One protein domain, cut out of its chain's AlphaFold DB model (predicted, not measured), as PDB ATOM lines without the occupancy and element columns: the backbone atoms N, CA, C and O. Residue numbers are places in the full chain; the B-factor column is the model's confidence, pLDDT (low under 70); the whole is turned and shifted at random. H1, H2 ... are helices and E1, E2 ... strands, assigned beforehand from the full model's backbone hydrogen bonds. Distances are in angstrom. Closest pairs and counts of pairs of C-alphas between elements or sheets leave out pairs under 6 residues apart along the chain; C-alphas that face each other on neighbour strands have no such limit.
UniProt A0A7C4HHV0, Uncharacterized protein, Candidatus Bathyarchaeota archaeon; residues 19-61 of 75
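This is residues 19 to 61 of the 75 residues of an uncharacterized protein of Candidatus Bathyarchaeota archaeon (UniProt A0A7C4HHV0). A small three-stranded sheet has E2 in the middle, between E1 and E3, and one short helix, H1, that only grazes the sheet. From the end of E1 the link of residues 24 to 31 folds back over one face of the sheet to H1, while the E2 to E3 hairpin turns in residues 48 to 55, toward the other end of the long axis from H1. The printed part has 43 residues, with three named strands and one named helix in the order E1, H1, E2, E3; the sheet runs E1, E2, E3 and is mixed. The class is mixed, helices and strands, with 21 residues, under half of the printed ones, in named elements. The whole is compact, with a radius of gyration of the C-alphas of 9.8 A, and elongated, spanning 26 by 17 by 11 A.

E1, residues 19 to 23, is an edge strand and the parallel neighbour of the inner strand E2, residues 42 to 47, at 20 degrees between their directions. The C-alphas of Ala 20 and Ile 44 face each other at 4.5 A; N 23 and O 46, 2.8 A apart, and N 44 and O 19, 2.9 A apart, are within hydrogen-bond range. Between these strands along the chain comes H1, residues 32 to 36, which is on the sheet but only grazes it with residues 34 to 35. In H1 every O i to N i+4 pair is within hydrogen-bond range. E1, H1 and E2 form a strand-helix-strand unit, two parallel neighbour strands with a helix between them in the chain, and its crossover is right-handed. E2 and the edge strand E3, residues 56 to 60, form an antiparallel hairpin at 156 degrees. The C-alphas of Ala 46 and Met 56 face each other at 4.4 A, and N 45 and O 57 are within hydrogen-bond range at 2.9 A. E1 and E3 are apart.

E1 begins at C-alpha 19, (-6.442, 13.721, -39.596), and is 13.6 A long from first to last C-alpha. H1 begins at C-alpha 32, (-0.918, 26.336, -45.872), and measures 6.3 A. E2, the longest strand by residues, measures 16.4 A. E3 measures 13.8 A and ends at C-alpha 60, (-8.717, 22.931, -35.116).

The two C-alphas farthest apart are those of Asn 36 and Thr 51, at 27.5 A. The C-alphas of the first and last printed residues, Val 19 and Gly 61, are 10.7 A apart. The printed part has no cut and no long link; the link from H1 to E2 is tight, and those from E1 to H1 and from E2 to E3 are short. The mean pLDDT of the printed part is 96.1, and no printed residue is under 70.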
ATOM      1  N   VAL A  19      -7.596  14.233 -38.842       95.00
ATOM      2  CA  VAL A  19      -6.442  13.721 -39.596       95.00
ATOM      3  C   VAL A  19      -5.158  13.857 -38.786       95.00
ATOM      4  O   VAL A  19      -5.042  14.726 -37.925       95.00
ATOM      5  N   ALA A  20      -4.176  13.007 -39.063       96.44
ATOM      6  CA  ALA A  20      -2.858  13.093 -38.452       96.44
ATOM      7  C   ALA A  20      -1.771  12.881 -39.505       96.44
ATOM      8  O   ALA A  20      -1.907  12.017 -40.374       96.44
ATOM      9  N   HIS A  21      -0.686  13.648 -39.418       97.19
ATOM     10  CA  HIS A  21       0.492  13.474 -40.269       97.19
ATOM     11  C   HIS A  21       1.773  13.919 -39.558       97.19
ATOM     12  O   HIS A  21       1.744  14.404 -38.424       97.19
ATOM     13  N   SER A  22       2.917  13.723 -40.219       97.25
ATOM     14  CA  SER A  22       4.229  14.027 -39.653       97.25
ATOM     15  C   SER A  22       5.020  15.077 -40.432       97.25
ATOM     16  O   SER A  22       4.946  15.165 -41.657       97.25
ATOM     17  N   HIS A  23       5.815  15.866 -39.706       98.06
ATOM     18  CA  HIS A  23       6.778  16.833 -40.228       98.06
ATOM     19  C   HIS A  23       8.211  16.344 -39.959       98.06
ATOM     20  O   HIS A  23       8.791  16.653 -38.910       98.06
ATOM     21  N   PRO A  24       8.843  15.625 -40.908       97.19
ATOM     22  CA  PRO A  24      10.226  15.168 -40.754       97.19
ATOM     23  C   PRO A  24      11.241  16.316 -40.705       97.19
ATOM     24  O   PRO A  24      12.355  16.121 -40.235       97.19
ATOM     25  N   SER A  25      10.853  17.520 -41.132       97.06
ATOM     26  CA  SER A  25      11.653  18.742 -40.997       97.06
ATOM     27  C   SER A  25      11.808  19.232 -39.552       97.06
ATOM     28  O   SER A  25      12.642  20.094 -39.296       97.06
ATOM     29  N   GLY A  26      10.983  18.742 -38.619       96.56
ATOM     30  CA  GLY A  26      10.948  19.208 -37.230       96.56
ATOM     31  C   GLY A  26      10.161  20.503 -37.002       96.56
ATOM     32  O   GLY A  26      10.058  20.977 -35.873       96.56
ATOM     33  N   ILE A  27       9.566  21.084 -38.050       97.06
ATOM     34  CA  ILE A  27       8.767  22.308 -37.924       97.06
ATOM     35  C   ILE A  27       7.412  21.968 -37.304       97.06
ATOM     36  O   ILE A  27       6.548  21.385 -37.952       97.06
ATOM     37  N   LEU A  28       7.203  22.385 -36.057       96.44
ATOM     38  CA  LEU A  28       5.967  22.140 -35.318       96.44
ATOM     39  C   LEU A  28       4.946  23.276 -35.508       96.44
ATOM     40  O   LEU A  28       4.566  23.979 -34.568       96.44
ATOM     41  N   ALA A  29       4.536  23.480 -36.758       96.31
ATOM     42  CA  ALA A  29       3.517  24.445 -37.157       96.31
ATOM     43  C   ALA A  29       2.831  23.976 -38.448       96.31
ATOM     44  O   ALA A  29       3.514  23.409 -39.303       96.31
ATOM     45  N   PRO A  30       1.519  24.221 -38.619       96.56
ATOM     46  CA  PRO A  30       0.832  23.879 -39.856       96.56
ATOM     47  C   PRO A  30       1.291  24.778 -41.008       96.56
ATOM     48  O   PRO A  30       1.421  25.996 -40.865       96.56
ATOM     49  N   SER A  31       1.489  24.172 -42.169       95.56
ATOM     50  CA  SER A  31       1.640  24.847 -43.450       95.56
ATOM     51  C   SER A  31       0.279  25.231 -44.037       95.56
ATOM     52  O   SER A  31      -0.781  24.781 -43.599       95.56
ATOM     53  N   THR A  32       0.294  26.041 -45.094       95.94
ATOM     54  CA  THR A  32      -0.918  26.336 -45.872       95.94
ATOM     55  C   THR A  32      -1.506  25.081 -46.519       95.94
ATOM     56  O   THR A  32      -2.725  24.955 -46.608       95.94
ATOM     57  N   ALA A  33      -0.658  24.137 -46.936       95.19
ATOM     58  CA  ALA A  33      -1.098  22.861 -47.485       95.19
ATOM     59  C   ALA A  33      -1.813  22.012 -46.428       95.19
ATOM     60  O   ALA A  33      -2.834  21.407 -46.744       95.19
ATOM     61  N   ASP A  34      -1.340  22.017 -45.180       95.56
ATOM     62  CA  ASP A  34      -1.998  21.299 -44.084       95.56
ATOM     63  C   ASP A  34      -3.403  21.855 -43.847       95.56
ATOM     64  O   ASP A  34      -4.372  21.103 -43.840       95.56
ATOM     65  N   LEU A  35      -3.543  23.183 -43.761       95.19
ATOM     66  CA  LEU A  35      -4.847  23.833 -43.573       95.19
ATOM     67  C   LEU A  35      -5.824  23.545 -44.723       95.19
ATOM     68  O   LEU A  35      -7.011  23.345 -44.481       95.19
ATOM     69  N   ASN A  36      -5.328  23.478 -45.961       94.56
ATOM     70  CA  ASN A  36      -6.145  23.147 -47.133       94.56
ATOM     71  C   ASN A  36      -6.549  21.665 -47.193       94.56
ATOM     72  O   ASN A  36      -7.532  21.333 -47.849       94.56
ATOM     73  N   ASN A  37      -5.805  20.782 -46.522       92.50
ATOM     74  CA  ASN A  37      -6.096  19.350 -46.418       92.50
ATOM     75  C   ASN A  37      -6.678  18.970 -45.045       92.50
ATOM     76  O   ASN A  37      -6.715  17.793 -44.684       92.50
ATOM     77  N   PHE A  38      -7.137  19.954 -44.269       93.56
ATOM     78  CA  PHE A  38      -7.791  19.712 -42.994       93.56
ATOM     79  C   PHE A  38      -9.119  18.971 -43.192       93.56
ATOM     80  O   PHE A  38      -9.935  19.338 -44.038       93.56
ATOM     81  N   TYR A  39      -9.365  17.956 -42.365       91.44
ATOM     82  CA  TYR A  39     -10.600  17.180 -42.380       91.44
ATOM     83  C   TYR A  39     -10.985  16.749 -40.960       91.44
ATOM     84  O   TYR A  39     -10.116  16.439 -40.148       91.44
ATOM     85  N   GLY A  40     -12.286  16.731 -40.655       91.88
ATOM     86  CA  GLY A  40     -12.813  16.387 -39.331       91.88
ATOM     87  C   GLY A  40     -12.861  17.571 -38.354       91.88
ATOM     88  O   GLY A  40     -13.168  18.700 -38.732       91.88
ATOM     89  N   ARG A  41     -12.618  17.306 -37.064       93.69
ATOM     90  CA  ARG A  41     -12.661  18.289 -35.961       93.69
ATOM     91  C   ARG A  41     -11.277  18.761 -35.531       93.69
ATOM     92  O   ARG A  41     -11.136  19.918 -35.128       93.69
ATOM     93  N   ILE A  42     -10.277  17.886 -35.624       96.81
ATOM     94  CA  ILE A  42      -8.892  18.160 -35.234       96.81
ATOM     95  C   ILE A  42      -7.893  17.671 -36.287       96.81
ATOM     96  O   ILE A  42      -8.169  16.737 -37.037       96.81
ATOM     97  N   MET A  43      -6.711  18.277 -36.299       97.12
ATOM     98  CA  MET A  43      -5.537  17.776 -37.006       97.12
ATOM     99  C   MET A  43      -4.373  17.648 -36.032       97.12
ATOM    100  O   MET A  43      -4.112  18.576 -35.264       97.12
ATOM    101  N   ILE A  44      -3.673  16.518 -36.088       97.75
ATOM    102  CA  ILE A  44      -2.487  16.246 -35.279       97.75
ATOM    103  C   ILE A  44      -1.249  16.307 -36.174       97.75
ATOM    104  O   ILE A  44      -1.189  15.633 -37.201       97.75
ATOM    105  N   ILE A  45      -0.253  17.093 -35.770       98.12
ATOM    106  CA  ILE A  45       1.052  17.152 -36.434       98.12
ATOM    107  C   ILE A  45       2.105  16.679 -35.443       98.12
ATOM    108  O   ILE A  45       2.329  17.334 -34.423       98.12
ATOM    109  N   ALA A  46       2.764  15.566 -35.758       98.12
ATOM    110  CA  ALA A  46       3.950  15.100 -35.046       98.12
ATOM    111  C   ALA A  46       5.206  15.521 -35.818       98.12
ATOM    112  O   ALA A  46       5.286  15.317 -37.024       98.12
ATOM    113  N   ALA A  47       6.206  16.094 -35.166       98.19
ATOM    114  CA  ALA A  47       7.413  16.584 -35.824       98.19
ATOM    115  C   ALA A  47       8.671  15.880 -35.304       98.19
ATOM    116  O   ALA A  47       8.741  15.473 -34.145       98.19
ATOM    117  N   TYR A  48       9.692  15.760 -36.152       97.38
ATOM    118  CA  TYR A  48      11.017  15.320 -35.709       97.38
ATOM    119  C   TYR A  48      11.502  16.206 -34.534       97.38
ATOM    120  O   TYR A  48      11.294  17.420 -34.576       97.38
ATOM    121  N   PRO A  49      12.135  15.653 -33.480       97.69
ATOM    122  CA  PRO A  49      12.673  14.296 -33.352       97.69
ATOM    123  C   PRO A  49      11.717  13.220 -32.817       97.69
ATOM    124  O   PRO A  49      12.172  12.110 -32.567       97.69
ATOM    125  N   TYR A  50      10.418  13.500 -32.672       96.38
ATOM    126  CA  TYR A  50       9.415  12.526 -32.205       96.38
ATOM    127  C   TYR A  50       9.718  11.897 -30.830       96.38
ATOM    128  O   TYR A  50       9.334  10.762 -30.567       96.38
ATOM    129  N   THR A  51      10.428  12.604 -29.947       96.62
ATOM    130  CA  THR A  51      10.906  12.035 -28.676       96.62
ATOM    131  C   THR A  51       9.974  12.290 -27.501       96.62
ATOM    132  O   THR A  51      10.118  11.656 -26.460       96.62
ATOM    133  N   SER A  52       9.049  13.241 -27.620       95.06
ATOM    134  CA  SER A  52       8.115  13.585 -26.546       95.06
ATOM    135  C   SER A  52       6.858  14.265 -27.081       95.06
ATOM    136  O   SER A  52       6.833  14.736 -28.217       95.06
ATOM    137  N   GLU A  53       5.850  14.419 -26.221       93.75
ATOM    138  CA  GLU A  53       4.630  15.193 -26.503       93.75
ATOM    139  C   GLU A  53       4.915  16.631 -26.959       93.75
ATOM    140  O   GLU A  53       4.156  17.210 -27.734       93.75
ATOM    141  N   LYS A  54       6.060  17.205 -26.560       94.88
ATOM    142  CA  LYS A  54       6.504  18.531 -27.025       94.88
ATOM    143  C   LYS A  54       6.746  18.584 -28.532       94.88
ATOM    144  O   LYS A  54       6.846  19.672 -29.089       94.88
ATOM    145  N   ASN A  55       6.874  17.432 -29.186       96.94
ATOM    146  CA  ASN A  55       7.018  17.307 -30.629       96.94
ATOM    147  C   ASN A  55       5.680  17.057 -31.335       96.94
ATOM    148  O   ASN A  55       5.676  16.641 -32.489       96.94
ATOM    149  N   MET A  56       4.557  17.315 -30.668       97.19
ATOM    150  CA  MET A  56       3.222  17.178 -31.229       97.19
ATOM    151  C   MET A  56       2.393  18.442 -30.993       97.19
ATOM    152  O   MET A  56       2.462  19.070 -29.935       97.19
ATOM    153  N   ILE A  57       1.583  18.813 -31.982       97.31
ATOM    154  CA  ILE A  57       0.532  19.822 -31.833       97.31
ATOM    155  C   ILE A  57      -0.794  19.280 -32.338       97.31
ATOM    156  O   ILE A  57      -0.841  18.526 -33.307       97.31
ATOM    157  N   ILE A  58      -1.868  19.732 -31.700       97.88
ATOM    158  CA  ILE A  58      -3.236  19.508 -32.151       97.88
ATOM    159  C   ILE A  58      -3.829  20.865 -32.510       97.88
ATOM    160  O   ILE A  58      -3.705  21.824 -31.744       97.88
ATOM    161  N   ILE A  59      -4.447  20.961 -33.683       97.75
ATOM    162  CA  ILE A  59      -5.095  22.180 -34.169       97.75
ATOM    163  C   ILE A  59      -6.540  21.915 -34.588       97.75
ATOM    164  O   ILE A  59      -6.898  20.806 -34.977       97.75
ATOM    165  N   ASN A  60      -7.373  22.952 -34.538       96.75
ATOM    166  CA  ASN A  60      -8.717  22.931 -35.116       96.75
ATOM    167  C   ASN A  60      -8.716  23.397 -36.584       96.75
ATOM    168  O   ASN A  60      -7.704  23.872 -37.096       96.75
ATOM    169  N   GLY A  61      -9.883  23.360 -37.238       92.88
ATOM    170  CA  GLY A  61     -10.043  23.776 -38.642       92.88
ATOM    171  C   GLY A  61      -9.777  25.260 -38.931       92.88
ATOM    172  O   GLY A  61      -9.834  25.681 -40.079       92.88
TER     173      GLY A  61